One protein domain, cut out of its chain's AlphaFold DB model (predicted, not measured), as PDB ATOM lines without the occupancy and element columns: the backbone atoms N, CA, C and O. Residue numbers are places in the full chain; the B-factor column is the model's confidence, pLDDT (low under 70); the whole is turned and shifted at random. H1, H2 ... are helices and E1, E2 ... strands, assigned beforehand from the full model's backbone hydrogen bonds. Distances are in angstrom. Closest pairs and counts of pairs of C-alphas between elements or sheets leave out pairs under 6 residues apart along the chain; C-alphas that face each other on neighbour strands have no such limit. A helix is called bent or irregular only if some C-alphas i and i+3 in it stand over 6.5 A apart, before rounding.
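AT A GLANCE: This is residues 100 to 228 of the 237 residues of the protein "L-rhamnose mutarotase" of Mucilaginibacter sp. SG538B (UniProt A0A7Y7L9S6). A twisted wall of four antiparallel strands has helices along part of it: H2 runs along the strands past the E1 edge, H3 and H4 only graze the sheet, and H5, which is not on the sheet, packs on H2 and H3. H2 runs on the E1 side of the wall with H5 side by side with it, H3 and H4 pack together near the start of E3, and the unnamed tail, residues 209 to 228, pairs briefly with E2 and leads away past it. The printed part has 129 residues, with five named helices and four named strands in the order E1 H1 E2 H2 H3 E3 E4 H4 H5; the sheet order is E1 - E3 - E4 - E2. The class is mixed, helices and strands, and the whole is compact, with a radius of gyration of the C-alphas of 14.7 A and spans of 40 by 40 by 24 A.

HOW THE PARTS SIT: E1, residues 101 to 104, is an edge strand antiparallel to E3, residues 162 to 168, with N 103 and O 163 3.0 A apart, within hydrogen-bond range. E3 and E4, residues 171 to 179, form a hairpin, with N 164 and O 175 at 2.9 A. E4 is also the antiparallel neighbour of E2, residues 118 to 127, the other edge strand, with N 123 and O 174 at 2.8 A. H2, residues 131 to 147, is on the sheet at a height of 9.5 A, making two layers, a helix on one face of a sheet. H3, residues 149 to 157, is the hub, touching 4 helices, and only grazes the sheet. E2, H2 with H3, and E3 form a split strand-helix-strand unit, two strands running the same way with E4 between them, and its crossover is right-handed. H3 touches H1, residues 105 to 108, closest at the C-alphas of Cys 156 and Arg 105, 6.7 A. H2 and H3 touch only at the corner, and only just, with 3 pairs of C-alphas within 8 A, the closest those of Phe 145 and Ser 152, 6.5 A. H4, residues 184 to 191, only grazes the sheet and touches H3, closest at the C-alphas of Thr 191 and Gly 154, 3.8 A. H5, residues 197 to 208, touches H3 with residues 197 to 201 alone, closest at the C-alphas of Val 198 and Val 151, 5.4 A. H5 touches H2 with residues 205 to 208 alone, closest at the C-alphas of Tyr 208 and Met 133, 6.2 A, at a shallow tilt of 18 degrees, opposite ways. Every O i to N i+4 pair is within hydrogen-bond range in H3, against 11 of 13 in H2, 6 of 8 in H5 and 1 of 4 in H4, where 3 of 5 O i to N i+3 pairs are; H1 is too short for an i+4 pair.

IN THESE COORDINATES: E1 begins at C-alpha 101, (130.464, 110.610, 153.750), and H1 follows it. E2 is 27.5 A long, H2 22.6 A, E3 20.2 A, E4 26.7 A and H5 18.0 A; H3, 12.3 A, and H4, 10.9 A, are shorter. H2 has a kink of 38 degrees near residue 141 and is irregular, with C-alphas 142 and 145 7.8 A apart; H4 is irregular, but only just, with C-alphas 186 and 189 6.7 A apart. H5 ends at C-alpha 208, (125.925, 99.249, 163.025).

THE WHOLE: The two C-alphas farthest apart, those of Lys 116 and Asp 130, are 40.9 A apart. The printed part has no cut and no long link; H1 to E2 is short and the others are tight. Residues 209 to 228 hold no named element, but residues 209 to 210 pair with residues 126 to 127 of E2, and residues 222 to 223 with residues 123 to 124 of E2, both antiparallel. The mean pLDDT of the printed part is 96.7, and no printed residue is under 70.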
ATOM      1  N   PHE A 100     132.959 107.978 151.764       97.06
ATOM      2  CA  PHE A 100     131.554 107.784 151.383       97.06
ATOM      3  C   PHE A 100     130.633 108.814 152.055       97.06
ATOM      4  O   PHE A 100     129.490 108.988 151.641       97.06
ATOM      5  N   TYR A 101     131.130 109.497 153.088       98.19
ATOM      6  CA  TYR A 101     130.464 110.610 153.750       98.19
ATOM      7  C   TYR A 101     131.413 111.808 153.820       98.19
ATOM      8  O   TYR A 101     132.545 111.664 154.284       98.19
ATOM      9  N   ASP A 102     130.944 112.971 153.363       97.25
ATOM     10  CA  ASP A 102     131.705 114.223 153.302       97.25
ATOM     11  C   ASP A 102     130.804 115.401 153.696       97.25
ATOM     12  O   ASP A 102     130.026 115.939 152.899       97.25
ATOM     13  N   PHE A 103     130.871 115.777 154.969       98.00
ATOM     14  CA  PHE A 103     130.330 117.048 155.430       98.00
ATOM     15  C   PHE A 103     131.394 118.133 155.228       98.00
ATOM     16  O   PHE A 103     132.439 118.068 155.864       98.00
ATOM     17  N   ASP A 104     131.110 119.158 154.414       96.44
ATOM     18  CA  ASP A 104     131.919 120.386 154.308       96.44
ATOM     19  C   ASP A 104     131.102 121.584 154.814       96.44
ATOM     20  O   ASP A 104     130.030 121.911 154.285       96.44
ATOM     21  N   ARG A 105     131.632 122.280 155.824       96.69
ATOM     22  CA  ARG A 105     131.010 123.463 156.426       96.69
ATOM     23  C   ARG A 105     130.660 124.554 155.410       96.69
ATOM     24  O   ARG A 105     129.627 125.207 155.556       96.69
ATOM     25  N   ARG A 106     131.483 124.768 154.380       94.81
ATOM     26  CA  ARG A 106     131.224 125.770 153.329       94.81
ATOM     27  C   ARG A 106     129.920 125.484 152.602       94.81
ATOM     28  O   ARG A 106     129.155 126.409 152.358       94.81
ATOM     29  N   LEU A 107     129.665 124.211 152.312       93.94
ATOM     30  CA  LEU A 107     128.491 123.762 151.569       93.94
ATOM     31  C   LEU A 107     127.250 123.631 152.458       93.94
ATOM     32  O   LEU A 107     126.134 123.802 151.980       93.94
ATOM     33  N   ARG A 108     127.432 123.298 153.743       94.62
ATOM     34  CA  ARG A 108     126.328 122.916 154.638       94.62
ATOM     35  C   ARG A 108     125.919 123.987 155.646       94.62
ATOM     36  O   ARG A 108     124.802 123.938 156.138       94.62
ATOM     37  N   CYS A 109     126.779 124.968 155.927       94.94
ATOM     38  CA  CYS A 109     126.559 125.966 156.983       94.94
ATOM     39  C   CYS A 109     126.521 127.411 156.451       94.94
ATOM     40  O   CYS A 109     126.910 128.349 157.152       94.94
ATOM     41  N   GLY A 110     126.123 127.599 155.186       88.38
ATOM     42  CA  GLY A 110     125.994 128.923 154.562       88.38
ATOM     43  C   GLY A 110     127.302 129.721 154.493       88.38
ATOM     44  O   GLY A 110     127.272 130.946 154.552       88.38
ATOM     45  N   GLY A 111     128.457 129.043 154.457       81.88
ATOM     46  CA  GLY A 111     129.776 129.679 154.351       81.88
ATOM     47  C   GLY A 111     130.260 130.462 155.583       81.88
ATOM     48  O   GLY A 111     131.306 131.102 155.513       81.88
ATOM     49  N   LYS A 112     129.551 130.431 156.720       83.88
ATOM     50  CA  LYS A 112     129.928 131.186 157.932       83.88
ATOM     51  C   LYS A 112     130.898 130.409 158.824       83.88
ATOM     52  O   LYS A 112     130.766 129.201 158.999       83.88
ATOM     53  N   GLY A 113     131.828 131.104 159.483       91.62
ATOM     54  CA  GLY A 113     132.718 130.504 160.491       91.62
ATOM     55  C   GLY A 113     133.732 129.501 159.926       91.62
ATOM     56  O   GLY A 113     134.054 128.517 160.591       91.62
ATOM     57  N   ILE A 114     134.194 129.715 158.688       96.44
ATOM     58  CA  ILE A 114     135.248 128.900 158.073       96.44
ATOM     59  C   ILE A 114     136.593 129.269 158.699       96.44
ATOM     60  O   ILE A 114     137.065 130.400 158.574       96.44
ATOM     61  N   ALA A 115     137.216 128.310 159.373       97.12
ATOM     62  CA  ALA A 115     138.537 128.489 159.950       97.12
ATOM     63  C   ALA A 115     139.620 128.413 158.863       97.12
ATOM     64  O   ALA A 115     139.543 127.587 157.953       97.12
ATOM     65  N   LYS A 116     140.661 129.248 158.987       95.81
ATOM     66  CA  LYS A 116     141.814 129.264 158.064       95.81
ATOM     67  C   LYS A 116     142.723 128.041 158.219       95.81
ATOM     68  O   LYS A 116     143.356 127.622 157.259       95.81
ATOM     69  N   GLN A 117     142.822 127.517 159.438       96.38
ATOM     70  CA  GLN A 117     143.658 126.373 159.795       96.38
ATOM     71  C   GLN A 117     142.851 125.413 160.656       96.38
ATOM     72  O   GLN A 117     142.057 125.866 161.489       96.38
ATOM     73  N   TRP A 118     143.055 124.114 160.447       97.25
ATOM     74  CA  TRP A 118     142.309 123.052 161.116       97.25
ATOM     75  C   TRP A 118     143.248 122.109 161.866       97.25
ATOM     76  O   TRP A 118     144.356 121.854 161.393       97.25
ATOM     77  N   ASP A 119     142.757 121.561 162.973       97.38
ATOM     78  CA  ASP A 119     143.295 120.347 163.587       97.38
ATOM     79  C   ASP A 119     142.374 119.171 163.245       97.38
ATOM     80  O   ASP A 119     141.163 119.347 163.075       97.38
ATOM     81  N   ASN A 120     142.948 117.974 163.110       98.19
ATOM     82  CA  ASN A 120     142.218 116.772 162.718       98.19
ATOM     83  C   ASN A 120     142.231 115.752 163.851       98.19
ATOM     84  O   ASN A 120     143.287 115.410 164.379       98.19
ATOM     85  N   ILE A 121     141.051 115.235 164.170       98.62
ATOM     86  CA  ILE A 121     140.869 114.114 165.077       98.62
ATOM     87  C   ILE A 121     140.495 112.911 164.229       98.62
ATOM     88  O   ILE A 121     139.541 112.980 163.454       98.62
ATOM     89  N   ILE A 122     141.252 111.822 164.364       98.69
ATOM     90  CA  ILE A 122     141.042 110.607 163.580       98.69
ATOM     91  C   ILE A 122     140.651 109.474 164.516       98.69
ATOM     92  O   ILE A 122     141.322 109.221 165.517       98.69
ATOM     93  N   LEU A 123     139.559 108.798 164.181       98.62
ATOM     94  CA  LEU A 123     139.042 107.662 164.920       98.62
ATOM     95  C   LEU A 123     138.851 106.466 163.996       98.62
ATOM     96  O   LEU A 123     138.595 106.623 162.800       98.62
ATOM     97  N   THR A 124     138.904 105.268 164.564       98.50
ATOM     98  CA  THR A 124     138.547 104.040 163.852       98.50
ATOM     99  C   THR A 124     137.569 103.189 164.644       98.50
ATOM    100  O   THR A 124     137.562 103.200 165.874       98.50
ATOM    101  N   ALA A 125     136.731 102.481 163.898       98.50
ATOM    102  CA  ALA A 125     135.790 101.472 164.356       98.50
ATOM    103  C   ALA A 125     135.639 100.424 163.241       98.50
ATOM    104  O   ALA A 125     136.122 100.615 162.121       98.50
ATOM    105  N   ASN A 126     134.941  99.332 163.522       98.50
ATOM    106  CA  ASN A 126     134.435  98.436 162.493       98.50
ATOM    107  C   ASN A 126     132.924  98.626 162.344       98.50
ATOM    108  O   ASN A 126     132.224  98.974 163.292       98.50
ATOM    109  N   LEU A 127     132.409  98.339 161.155       98.62
ATOM    110  CA  LEU A 127     131.026  97.928 161.007       98.62
ATOM    111  C   LEU A 127     130.855  96.492 161.512       98.62
ATOM    112  O   LEU A 127     131.770  95.663 161.409       98.62
ATOM    113  N   VAL A 128     129.655  96.187 161.996       98.38
ATOM    114  CA  VAL A 128     129.269  94.817 162.356       98.38
ATOM    115  C   VAL A 128     129.434  93.854 161.174       98.38
ATOM    116  O   VAL A 128     129.456  94.262 160.011       98.38
ATOM    117  N   ALA A 129     129.589  92.560 161.465       98.25
ATOM    118  CA  ALA A 129     129.839  91.542 160.441       98.25
ATOM    119  C   ALA A 129     128.679  91.366 159.442       98.25
ATOM    120  O   ALA A 129     128.936  91.082 158.276       98.25
ATOM    121  N   ASP A 130     127.431  91.576 159.873       98.50
ATOM    122  CA  ASP A 130     126.233  91.454 159.032       98.50
ATOM    123  C   ASP A 130     126.287  92.435 157.841       98.50
ATOM    124  O   ASP A 130     126.289  93.656 158.010       98.50
ATOM    125  N   GLU A 131     126.346  91.900 156.619       97.94
ATOM    126  CA  GLU A 131     126.471  92.688 155.387       97.94
ATOM    127  C   GLU A 131     125.236  93.545 155.083       97.94
ATOM    128  O   GLU A 131     125.376  94.663 154.582       97.94
ATOM    129  N   ARG A 132     124.029  93.084 155.436       98.38
ATOM    130  CA  ARG A 132     122.803  93.880 155.280       98.38
ATOM    131  C   ARG A 132     122.876  95.111 156.174       98.38
ATOM    132  O   ARG A 132     122.602  96.217 155.717       98.38
ATOM    133  N   MET A 133     123.313  94.943 157.421       98.62
ATOM    134  CA  MET A 133     123.523  96.067 158.335       98.62
ATOM    135  C   MET A 133     124.613  97.022 157.829       98.62
ATOM    136  O   MET A 133     124.474  98.239 157.940       98.62
ATOM    137  N   GLN A 134     125.678  96.498 157.218       98.56
ATOM    138  CA  GLN A 134     126.695  97.337 156.581       98.56
ATOM    139  C   GLN A 134     126.128  98.176 155.426       98.56
ATOM    140  O   GLN A 134     126.522  99.333 155.285       98.56
ATOM    141  N   HIS A 135     125.232  97.625 154.602       98.19
ATOM    142  CA  HIS A 135     124.574  98.375 153.526       98.19
ATOM    143  C   HIS A 135     123.631  99.450 154.070       98.19
ATOM    144  O   HIS A 135     123.768 100.611 153.692       98.19
ATOM    145  N   GLU A 136     122.783  99.109 155.042       98.38
ATOM    146  CA  GLU A 136     121.888 100.077 155.690       98.38
ATOM    147  C   GLU A 136     122.653 101.278 156.255       98.38
ATOM    148  O   GLU A 136     122.244 102.424 156.076       98.38
ATOM    149  N   TYR A 137     123.797 101.037 156.902       98.62
ATOM    150  CA  TYR A 137     124.638 102.109 157.427       98.62
ATOM    151  C   TYR A 137     125.091 103.094 156.338       98.62
ATOM    152  O   TYR A 137     125.079 104.310 156.560       98.62
ATOM    153  N   ILE A 138     125.482 102.586 155.165       98.25
ATOM    154  CA  ILE A 138     125.881 103.421 154.026       98.25
ATOM    155  C   ILE A 138     124.678 104.185 153.470       98.25
ATOM    156  O   ILE A 138     124.794 105.389 153.241       98.25
ATOM    157  N   ASP A 139     123.520 103.541 153.337       98.19
ATOM    158  CA  ASP A 139     122.294 104.172 152.831       98.19
ATOM    159  C   ASP A 139     121.810 105.310 153.744       98.19
ATOM    160  O   ASP A 139     121.425 106.394 153.278       98.19
ATOM    161  N   TYR A 140     121.900 105.112 155.064       98.50
ATOM    162  CA  TYR A 140     121.627 106.168 156.035       98.50
ATOM    163  C   TYR A 140     122.562 107.363 155.835       98.50
ATOM    164  O   TYR A 140     122.090 108.499 155.810       98.50
ATOM    165  N   HIS A 141     123.866 107.141 155.649       98.31
ATOM    166  CA  HIS A 141     124.828 108.230 155.435       98.31
ATOM    167  C   HIS A 141     124.656 108.919 154.078       98.31
ATOM    168  O   HIS A 141     124.803 110.140 154.001       98.31
ATOM    169  N   ALA A 142     124.277 108.181 153.033       97.75
ATOM    170  CA  ALA A 142     124.004 108.733 151.707       97.75
ATOM    171  C   ALA A 142     122.824 109.720 151.716       97.75
ATOM    172  O   ALA A 142     122.801 110.683 150.950       97.75
ATOM    173  N   THR A 143     121.850 109.507 152.607       97.75
ATOM    174  CA  THR A 143     120.628 110.321 152.692       97.75
ATOM    175  C   THR A 143     120.548 111.205 153.940       97.75
ATOM    176  O   THR A 143     119.592 111.974 154.079       97.75
ATOM    177  N   GLN A 144     121.556 111.166 154.821       98.12
ATOM    178  CA  GLN A 144     121.560 111.859 156.116       98.12
ATOM    179  C   GLN A 144     121.259 113.352 155.976       98.12
ATOM    180  O   GLN A 144     120.404 113.860 156.692       98.12
ATOM    181  N   PHE A 145     121.885 114.058 155.028       96.88
ATOM    182  CA  PHE A 145     121.671 115.505 154.864       96.88
ATOM    183  C   PHE A 145     120.225 115.880 154.513       96.88
ATOM    184  O   PHE A 145     119.795 116.988 154.818       96.88
ATOM    185  N   LYS A 146     119.483 114.976 153.861       97.38
ATOM    186  CA  LYS A 146     118.082 115.190 153.480       97.38
ATOM    187  C   LYS A 146     117.133 114.755 154.592       97.38
ATOM    188  O   LYS A 146     116.209 115.483 154.933       97.38
ATOM    189  N   ASN A 147     117.350 113.557 155.126       97.81
ATOM    190  CA  ASN A 147     116.397 112.903 156.019       97.81
ATOM    191  C   ASN A 147     116.629 113.259 157.496       97.81
ATOM    192  O   ASN A 147     115.697 113.186 158.294       97.81
ATOM    193  N   TRP A 148     117.855 113.656 157.842       97.88
ATOM    194  CA  TRP A 148     118.325 113.995 159.189       97.88
ATOM    195  C   TRP A 148     119.175 115.279 159.177       97.88
ATOM    196  O   TRP A 148     120.324 115.257 159.641       97.88
ATOM    197  N   PRO A 149     118.679 116.399 158.616       97.31
ATOM    198  CA  PRO A 149     119.448 117.644 158.502       97.31
ATOM    199  C   PRO A 149     119.966 118.162 159.854       97.31
ATOM    200  O   PRO A 149     120.997 118.830 159.910       97.31
ATOM    201  N   GLU A 150     119.301 117.797 160.949       98.19
ATOM    202  CA  GLU A 150     119.656 118.096 162.332       98.19
ATOM    203  C   GLU A 150     121.063 117.632 162.702       98.19
ATOM    204  O   GLU A 150     121.745 118.319 163.456       98.19
ATOM    205  N   VAL A 151     121.537 116.516 162.142       98.06
ATOM    206  CA  VAL A 151     122.900 116.020 162.388       98.06
ATOM    207  C   VAL A 151     123.928 116.983 161.795       98.06
ATOM    208  O   VAL A 151     124.817 117.457 162.503       98.06
ATOM    209  N   SER A 152     123.756 117.384 160.532       97.19
ATOM    210  CA  SER A 152     124.616 118.400 159.910       97.19
ATOM    211  C   SER A 152     124.475 119.779 160.558       97.19
ATOM    212  O   SER A 152     125.473 120.487 160.689       97.19
ATOM    213  N   ASN A 153     123.280 120.153 161.019       97.31
ATOM    214  CA  ASN A 153     123.072 121.400 161.759       97.31
ATOM    215  C   ASN A 153     123.804 121.375 163.107       97.31
ATOM    216  O   ASN A 153     124.415 122.373 163.486       97.31
ATOM    217  N   GLY A 154     123.825 120.224 163.785       98.00
ATOM    218  CA  GLY A 154     124.634 119.998 164.979       98.00
ATOM    219  C   GLY A 154     126.123 120.216 164.708       98.00
ATOM    220  O   GLY A 154     126.788 120.933 165.454       98.00
ATOM    221  N   PHE A 155     126.651 119.692 163.597       98.12
ATOM    222  CA  PHE A 155     128.039 119.948 163.187       98.12
ATOM    223  C   PHE A 155     128.295 121.432 162.894       98.12
ATOM    224  O   PHE A 155     129.329 121.980 163.291       98.12
ATOM    225  N   CYS A 156     127.340 122.114 162.250       97.62
ATOM    226  CA  CYS A 156     127.411 123.554 162.025       97.62
ATOM    227  C   CYS A 156     127.480 124.334 163.349       97.62
ATOM    228  O   CYS A 156     128.341 125.216 163.466       97.62
ATOM    229  N   ASN A 157     126.633 123.989 164.327       97.19
ATOM    230  CA  ASN A 157     126.584 124.607 165.658       97.19
ATOM    231  C   ASN A 157     127.878 124.371 166.451       97.19
ATOM    232  O   ASN A 157     128.449 125.296 167.025       97.19
ATOM    233  N   ALA A 158     128.409 123.148 166.395       97.88
ATOM    234  CA  ALA A 158     129.670 122.776 167.028       97.88
ATOM    235  C   ALA A 158     130.909 123.435 166.405       97.88
ATOM    236  O   ALA A 158     132.006 123.324 166.945       97.88
ATOM    237  N   GLY A 159     130.773 124.131 165.274       97.75
ATOM    238  CA  GLY A 159     131.909 124.769 164.613       97.75
ATOM    239  C   GLY A 159     132.817 123.788 163.864       97.75
ATOM    240  O   GLY A 159     133.921 124.172 163.472       97.75
ATOM    241  N   PHE A 160     132.368 122.549 163.637       98.50
ATOM    242  CA  PHE A 160     133.102 121.570 162.834       98.50
ATOM    243  C   PHE A 160     133.273 122.078 161.402       98.50
ATOM    244  O   PHE A 160     132.389 122.739 160.848       98.50
ATOM    245  N   GLN A 161     134.443 121.806 160.828       98.50
ATOM    246  CA  GLN A 161     134.846 122.298 159.512       98.50
ATOM    247  C   GLN A 161     134.641 121.237 158.434       98.50
ATOM    248  O   GLN A 161     134.129 121.550 157.359       98.50
ATOM    249  N   GLN A 162     134.997 119.990 158.745       98.44
ATOM    250  CA  GLN A 162     134.788 118.851 157.863       98.44
ATOM    251  C   GLN A 162     134.623 117.555 158.659       98.44
ATOM    252  O   GLN A 162     135.255 117.391 159.703       98.44
ATOM    253  N   LEU A 163     133.776 116.645 158.169       98.62
ATOM    254  CA  LEU A 163     133.733 115.259 158.632       98.62
ATOM    255  C   LEU A 163     133.832 114.329 157.430       98.62
ATOM    256  O   LEU A 163     132.984 114.393 156.540       98.62
ATOM    257  N   LEU A 164     134.846 113.465 157.434       98.75
ATOM    258  CA  LEU A 164     135.054 112.444 156.412       98.75
ATOM    259  C   LEU A 164     134.914 111.064 157.025       98.75
ATOM    260  O   LEU A 164     135.518 110.794 158.063       98.75
ATOM    261  N   VAL A 165     134.183 110.178 156.354       98.69
ATOM    262  CA  VAL A 165     134.167 108.758 156.714       98.69
ATOM    263  C   VAL A 165     134.640 107.924 155.538       98.69
ATOM    264  O   VAL A 165     134.048 107.942 154.459       98.69
ATOM    265  N   PHE A 166     135.721 107.185 155.759       98.62
ATOM    266  CA  PHE A 166     136.278 106.232 154.810       98.62
ATOM    267  C   PHE A 166     135.960 104.805 155.242       98.62
ATOM    268  O   PHE A 166     135.744 104.538 156.427       98.62
ATOM    269  N   ARG A 167     135.979 103.880 154.281       97.94
ATOM    270  CA  ARG A 167     135.713 102.462 154.520       97.94
ATOM    271  C   ARG A 167     136.683 101.567 153.748       97.94
ATOM    272  O   ARG A 167     136.975 101.841 152.588       97.94
ATOM    273  N   ASN A 168     137.127 100.479 154.375       97.56
ATOM    274  CA  ASN A 168     137.771  99.339 153.719       97.56
ATOM    275  C   ASN A 168     137.224  98.036 154.322       97.56
ATOM    276  O   ASN A 168     137.442  97.755 155.500       97.56
ATOM    277  N   GLY A 169     136.466  97.258 153.543       96.81
ATOM    278  CA  GLY A 169     135.716  96.124 154.087       96.81
ATOM    279  C   GLY A 169     134.806  96.595 155.225       96.81
ATOM    280  O   GLY A 169     133.961  97.463 155.018       96.81
ATOM    281  N   ARG A 170     135.015  96.087 156.443       97.88
ATOM    282  CA  ARG A 170     134.291  96.543 157.646       97.88
ATOM    283  C   ARG A 170     134.952  97.725 158.353       97.88
ATOM    284  O   ARG A 170     134.304  98.377 159.159       97.88
ATOM    285  N   ARG A 171     136.224  98.013 158.077       98.31
ATOM    286  CA  ARG A 171     136.997  99.039 158.780       98.31
ATOM    287  C   ARG A 171     136.524 100.433 158.387       98.31
ATOM    288  O   ARG A 171     136.478 100.751 157.199       98.31
ATOM    289  N   LEU A 172     136.222 101.261 159.382       98.75
ATOM    290  CA  LEU A 172     135.900 102.676 159.237       98.75
ATOM    291  C   LEU A 172     137.060 103.549 159.718       98.75
ATOM    292  O   LEU A 172     137.706 103.245 160.725       98.75
ATOM    293  N   MET A 173     137.260 104.668 159.028       98.81
ATOM    294  CA  MET A 173     138.086 105.782 159.492       98.81
ATOM    295  C   MET A 173     137.237 107.048 159.479       98.81
ATOM    296  O   MET A 173     136.760 107.452 158.419       98.81
ATOM    297  N   LEU A 174     137.047 107.662 160.643       98.75
ATOM    298  CA  LEU A 174     136.373 108.946 160.803       98.75
ATOM    299  C   LEU A 174     137.429 110.027 161.008       98.75
ATOM    300  O   LEU A 174     138.245 109.922 161.918       98.75
ATOM    301  N   VAL A 175     137.383 111.077 160.196       98.81
ATOM    302  CA  VAL A 175     138.173 112.292 160.400       98.81
ATOM    303  C   VAL A 175     137.233 113.439 160.727       98.81
ATOM    304  O   VAL A 175     136.335 113.734 159.943       98.81
ATOM    305  N   ILE A 176     137.461 114.098 161.860       98.75
ATOM    306  CA  ILE A 176     136.766 115.319 162.267       98.75
ATOM    307  C   ILE A 176     137.779 116.460 162.222       98.75
ATOM    308  O   ILE A 176     138.742 116.475 162.989       98.75
ATOM    309  N   SER A 177     137.559 117.425 161.336       98.69
ATOM    310  CA  SER A 177     138.361 118.644 161.256       98.69
ATOM    311  C   SER A 177     137.686 119.774 162.025       98.69
ATOM    312  O   SER A 177     136.533 120.131 161.757       98.69
ATOM    313  N   ILE A 178     138.420 120.375 162.957       98.50
ATOM    314  CA  ILE A 178     137.971 121.487 163.805       98.50
ATOM    315  C   ILE A 178     138.882 122.705 163.622       98.50
ATOM    316  O   ILE A 178     139.998 122.551 163.129       98.50
ATOM    317  N   PRO A 179     138.461 123.927 164.001       98.38
ATOM    318  CA  PRO A 179     139.356 125.079 163.991       98.38
ATOM    319  C   PRO A 179     140.609 124.810 164.832       98.38
ATOM    320  O   PRO A 179     140.504 124.292 165.943       98.38
ATOM    321  N   LYS A 180     141.779 125.188 164.314       97.31
ATOM    322  CA  LYS A 180     143.061 124.968 164.992       97.31
ATOM    323  C   LYS A 180     143.069 125.536 166.415       97.31
ATOM    324  O   LYS A 180     142.605 126.656 166.642       97.31
ATOM    325  N   GLY A 181     143.619 124.774 167.356       96.25
ATOM    326  CA  GLY A 181     143.715 125.122 168.775       96.25
ATOM    327  C   GLY A 181     142.414 124.945 169.563       96.25
ATOM    328  O   GLY A 181     142.377 125.272 170.747       96.25
ATOM    329  N   LYS A 182     141.337 124.455 168.936       97.69
ATOM    330  CA  LYS A 182     140.130 124.018 169.648       97.69
ATOM    331  C   LYS A 182     140.258 122.560 170.074       97.69
ATOM    332  O   LYS A 182     141.105 121.825 169.578       97.69
ATOM    333  N   LYS A 183     139.390 122.153 170.995       96.88
ATOM    334  CA  LYS A 183     139.326 120.799 171.534       96.88
ATOM    335  C   LYS A 183     138.017 120.140 171.138       96.88
ATOM    336  O   LYS A 183     136.973 120.791 171.167       96.88
ATOM    337  N   LEU A 184     138.061 118.862 170.765       97.06
ATOM    338  CA  LEU A 184     136.846 118.144 170.379       97.06
ATOM    339  C   LEU A 184     135.892 118.023 171.572       97.06
ATOM    340  O   LEU A 184     134.685 118.149 171.401       97.06
ATOM    341  N   GLU A 185     136.443 117.857 172.771       96.94
ATOM    342  CA  GLU A 185     135.713 117.776 174.041       96.94
ATOM    343  C   GLU A 185     134.806 118.996 174.284       96.94
ATOM    344  O   GLU A 185     133.681 118.836 174.749       96.94
ATOM    345  N   ASP A 186     135.252 120.195 173.893       97.56
ATOM    346  CA  ASP A 186     134.489 121.442 174.055       97.56
ATOM    347  C   ASP A 186     133.425 121.633 172.960       97.56
ATOM    348  O   ASP A 186     132.437 122.352 173.137       97.56
ATOM    349  N   LEU A 187     133.653 121.049 171.779       97.94
ATOM    350  CA  LEU A 187     132.824 121.266 170.593       97.94
ATOM    351  C   LEU A 187     131.761 120.179 170.413       97.94
ATOM    352  O   LEU A 187     130.634 120.486 170.037       97.94
ATOM    353  N   ASN A 188     132.088 118.920 170.698       96.62
ATOM    354  CA  ASN A 188     131.201 117.783 170.467       96.62
ATOM    355  C   ASN A 188     129.851 117.884 171.209       96.62
ATOM    356  O   ASN A 188     128.829 117.600 170.579       96.62
ATOM    357  N   PRO A 189     129.771 118.356 172.474       97.38
ATOM    358  CA  PRO A 189     128.487 118.543 173.161       97.38
ATOM    359  C   PRO A 189     127.536 119.509 172.440       97.38
ATOM    360  O   PRO A 189     126.321 119.347 172.492       97.38
ATOM    361  N   LYS A 190     128.071 120.476 171.687       97.56
ATOM    362  CA  LYS A 190     127.263 121.445 170.930       97.56
ATOM    363  C   LYS A 190     126.536 120.821 169.741       97.56
ATOM    364  O   LYS A 190     125.629 121.436 169.190       97.56
ATOM    365  N   THR A 191     126.901 119.603 169.331       97.00
ATOM    366  CA  THR A 191     126.189 118.899 168.252       97.00
ATOM    367  C   THR A 191     124.771 118.488 168.659       97.00
ATOM    368  O   THR A 191     123.895 118.410 167.798       97.00
ATOM    369  N   ILE A 192     124.540 118.276 169.960       96.12
ATOM    370  CA  ILE A 192     123.256 117.842 170.536       96.12
ATOM    371  C   ILE A 192     122.523 118.957 171.294       96.12
ATOM    372  O   ILE A 192     121.363 118.782 171.669       96.12
ATOM    373  N   GLU A 193     123.182 120.091 171.538       94.81
ATOM    374  CA  GLU A 193     122.615 121.230 172.260       94.81
ATOM    375  C   GLU A 193     121.341 121.731 171.566       94.81
ATOM    376  O   GLU A 193     121.367 122.105 170.394       94.81
ATOM    377  N   ASN A 194     120.217 121.694 172.291       93.88
ATOM    378  CA  ASN A 194     118.879 122.014 171.775       93.88
ATOM    379  C   ASN A 194     118.500 121.232 170.500       93.88
ATOM    380  O   ASN A 194     117.701 121.696 169.688       93.88
ATOM    381  N   ASN A 195     119.076 120.038 170.322       94.44
ATOM    382  CA  ASN A 195     118.964 119.244 169.105       94.44
ATOM    383  C   ASN A 195     118.754 117.746 169.413       94.44
ATOM    384  O   ASN A 195     119.633 116.909 169.165       94.44
ATOM    385  N   PRO A 196     117.587 117.368 169.972       94.81
ATOM    386  CA  PRO A 196     117.346 116.012 170.466       94.81
ATOM    387  C   PRO A 196     117.391 114.945 169.365       94.81
ATOM    388  O   PRO A 196     117.747 113.802 169.646       94.81
ATOM    389  N   ARG A 197     117.106 115.305 168.108       96.31
ATOM    390  CA  ARG A 197     117.067 114.360 166.981       96.31
ATOM    391  C   ARG A 197     118.440 113.755 166.659       96.31
ATOM    392  O   ARG A 197     118.524 112.640 166.151       96.31
ATOM    393  N   VAL A 198     119.532 114.431 167.026       96.31
ATOM    394  CA  VAL A 198     120.889 113.863 166.926       96.31
ATOM    395  C   VAL A 198     121.072 112.683 167.879       96.31
ATOM    396  O   VAL A 198     121.761 111.722 167.542       96.31
ATOM    397  N   ASN A 199     120.401 112.679 169.034       94.56
ATOM    398  CA  ASN A 199     120.445 111.534 169.941       94.56
ATOM    399  C   ASN A 199     119.758 110.306 169.331       94.56
ATOM    400  O   ASN A 199     120.219 109.185 169.543       94.56
ATOM    401  N   ASP A 200     118.687 110.500 168.562       97.50
ATOM    402  CA  ASP A 200     117.986 109.417 167.865       97.50
ATOM    403  C   ASP A 200     118.873 108.821 166.767       97.50
ATOM    404  O   ASP A 200     119.026 107.598 166.689       97.50
ATOM    405  N   TRP A 201     119.536 109.686 165.990       97.94
ATOM    406  CA  TRP A 201     120.549 109.281 165.017       97.94
ATOM    407  C   TRP A 201     121.675 108.479 165.678       97.94
ATOM    408  O   TRP A 201     122.000 107.384 165.226       97.94
ATOM    409  N   ASN A 202     122.222 108.964 166.795       95.00
ATOM    410  CA  ASN A 202     123.291 108.275 167.521       95.00
ATOM    411  C   ASN A 202     122.846 106.895 168.034       95.00
ATOM    412  O   ASN A 202     123.599 105.926 167.924       95.00
ATOM    413  N   ARG A 203     121.613 106.768 168.552       96.44
ATOM    414  CA  ARG A 203     121.057 105.471 168.985       96.44
ATOM    415  C   ARG A 203     120.862 104.502 167.821       96.44
ATOM    416  O   ARG A 203     121.082 103.305 167.998       96.44
ATOM    417  N   LEU A 204     120.469 104.998 166.650       97.88
ATOM    418  CA  LEU A 204     120.372 104.199 165.430       97.88
ATOM    419  C   LEU A 204     121.761 103.744 164.957       97.88
ATOM    420  O   LEU A 204     121.977 102.546 164.795       97.88
ATOM    421  N   MET A 205     122.710 104.676 164.802       97.75
ATOM    422  CA  MET A 205     124.060 104.399 164.295       97.75
ATOM    423  C   MET A 205     124.841 103.419 165.173       97.75
ATOM    424  O   MET A 205     125.573 102.580 164.652       97.75
ATOM    425  N   LYS A 206     124.625 103.455 166.496       95.75
ATOM    426  CA  LYS A 206     125.268 102.547 167.458       95.75
ATOM    427  C   LYS A 206     125.041 101.062 167.146       95.75
ATOM    428  O   LYS A 206     125.866 100.239 167.519       95.75
ATOM    429  N   LYS A 207     123.950 100.705 166.460       97.25
ATOM    430  CA  LYS A 207     123.638  99.311 166.093       97.25
ATOM    431  C   LYS A 207     124.570  98.750 165.019       97.25
ATOM    432  O   LYS A 207     124.697  97.539 164.902       97.25
ATOM    433  N   TYR A 208     125.182  99.622 164.225       98.31
ATOM    434  CA  TYR A 208     125.925  99.249 163.025       98.31
ATOM    435  C   TYR A 208     127.431  99.139 163.250       98.31
ATOM    436  O   TYR A 208     128.152  98.760 162.330       98.31
ATOM    437  N   GLN A 209     127.915  99.488 164.442       98.06
ATOM    438  CA  GLN A 209     129.332  99.699 164.716       98.06
ATOM    439  C   GLN A 209     129.802  98.830 165.880       98.06
ATOM    440  O   GLN A 209     129.099  98.654 166.872       98.06
ATOM    441  N   GLU A 210     131.029  98.339 165.776       97.94
ATOM    442  CA  GLU A 210     131.711  97.566 166.804       97.94
ATOM    443  C   GLU A 210     133.174  98.002 166.929       97.94
ATOM    444  O   GLU A 210     133.732  98.668 166.050       97.94
ATOM    445  N   GLY A 211     133.795  97.630 168.045       97.06
ATOM    446  CA  GLY A 211     135.216  97.850 168.262       97.06
ATOM    447  C   GLY A 211     136.075  97.096 167.248       97.06
ATOM    448  O   GLY A 211     135.689  96.077 166.672       97.06
ATOM    449  N   VAL A 212     137.277  97.603 167.023       95.62
ATOM    450  CA  VAL A 212     138.283  96.943 166.186       95.62
ATOM    451  C   VAL A 212     139.099  95.951 167.033       95.62
ATOM    452  O   VAL A 212     139.085  96.057 168.263       95.62
ATOM    453  N   PRO A 213     139.816  94.976 166.441       94.25
ATOM    454  CA  PRO A 213     140.740  94.137 167.208       94.25
ATOM    455  C   PRO A 213     141.707  95.002 168.035       94.25
ATOM    456  O   PRO A 213     142.247  95.968 167.502       94.25
ATOM    457  N   GLY A 214     141.846  94.695 169.330       91.00
ATOM    458  CA  GLY A 214     142.629  95.482 170.298       91.00
ATOM    459  C   GLY A 214     141.809  96.453 171.166       91.00
ATOM    460  O   GLY A 214     142.319  96.966 172.160       91.00
ATOM    461  N   THR A 215     140.531  96.687 170.846       93.56
ATOM    462  CA  THR A 215     139.640  97.536 171.666       93.56
ATOM    463  C   THR A 215     139.239  96.889 172.990       93.56
ATOM    464  O   THR A 215     139.171  95.663 173.127       93.56
ATOM    465  N   ARG A 216     138.939  97.724 173.992       92.81
ATOM    466  CA  ARG A 216     138.391  97.257 175.272       92.81
ATOM    467  C   ARG A 216     136.948  96.787 175.101       92.81
ATOM    468  O   ARG A 216     136.222  97.232 174.214       92.81
ATOM    469  N   LYS A 217     136.476  95.934 176.016       91.94
ATOM    470  CA  LYS A 217     135.073  95.497 176.029       91.94
ATOM    471  C   LYS A 217     134.133  96.710 176.091       91.94
ATOM    472  O   LYS A 217     134.170  97.471 177.054       91.94
ATOM    473  N   GLY A 218     133.276  96.851 175.080       90.31
ATOM    474  CA  GLY A 218     132.298  97.940 174.968       90.31
ATOM    475  C   GLY A 218     132.827  99.231 174.331       90.31
ATOM    476  O   GLY A 218     132.044 100.156 174.122       90.31
ATOM    477  N   GLU A 219     134.115  99.302 173.994       93.88
ATOM    478  CA  GLU A 219     134.712 100.415 173.256       93.88
ATOM    479  C   GLU A 219     134.479 100.220 171.750       93.88
ATOM    480  O   GLU A 219     134.791  99.168 171.199       93.88
ATOM    481  N   VAL A 220     133.891 101.220 171.086       95.69
ATOM    482  CA  VAL A 220     133.554 101.151 169.650       95.69
ATOM    483  C   VAL A 220     134.518 102.000 168.831       95.69
ATOM    484  O   VAL A 220     135.236 101.485 167.980       95.69
ATOM    485  N   TRP A 221     134.549 103.303 169.114       97.44
ATOM    486  CA  TRP A 221     135.427 104.253 168.443       97.44
ATOM    487  C   TRP A 221     136.670 104.503 169.284       97.44
ATOM    488  O   TRP A 221     136.565 104.942 170.429       97.44
ATOM    489  N   VAL A 222     137.837 104.276 168.689       97.25
ATOM    490  CA  VAL A 222     139.136 104.565 169.303       97.25
ATOM    491  C   VAL A 222     139.843 105.693 168.582       97.25
ATOM    492  O   VAL A 222     139.778 105.809 167.359       97.25
ATOM    493  N   PHE A 223     140.528 106.522 169.361       97.94
ATOM    494  CA  PHE A 223     141.252 107.681 168.866       97.94
ATOM    495  C   PHE A 223     142.672 107.298 168.472       97.94
ATOM    496  O   PHE A 223     143.422 106.721 169.265       97.94
ATOM    497  N   PHE A 224     143.064 107.716 167.276       97.94
ATOM    498  CA  PHE A 224     144.464 107.789 166.913       97.94
ATOM    499  C   PHE A 224     145.133 108.956 167.637       97.94
ATOM    500  O   PHE A 224     144.630 110.081 167.644       97.94
ATOM    501  N   LYS A 225     146.301 108.696 168.222       97.00
ATOM    502  CA  LYS A 225     147.149 109.729 168.812       97.00
ATOM    503  C   LYS A 225     148.047 110.309 167.738       97.00
ATOM    504  O   LYS A 225     148.753 109.572 167.054       97.00
ATOM    505  N   GLN A 226     148.015 111.625 167.584       96.38
ATOM    506  CA  GLN A 226     148.911 112.318 166.671       96.38
ATOM    507  C   GLN A 226     150.356 112.176 167.156       96.38
ATOM    508  O   GLN A 226     150.638 112.334 168.343       96.38
ATOM    509  N   VAL A 227     151.268 111.884 166.234       93.81
ATOM    510  CA  VAL A 227     152.702 111.878 166.516       93.81
ATOM    511  C   VAL A 227     153.162 113.320 166.704       93.81
ATOM    512  O   VAL A 227     152.992 114.164 165.823       93.81
ATOM    513  N   THR A 228     153.777 113.596 167.849       83.69
ATOM    514  CA  THR A 228     154.474 114.856 168.108       83.69
ATOM    515  C   THR A 228     155.951 114.709 167.757       83.69
ATOM    516  O   THR A 228     156.529 113.621 167.829       83.69
TER     517      THR A 228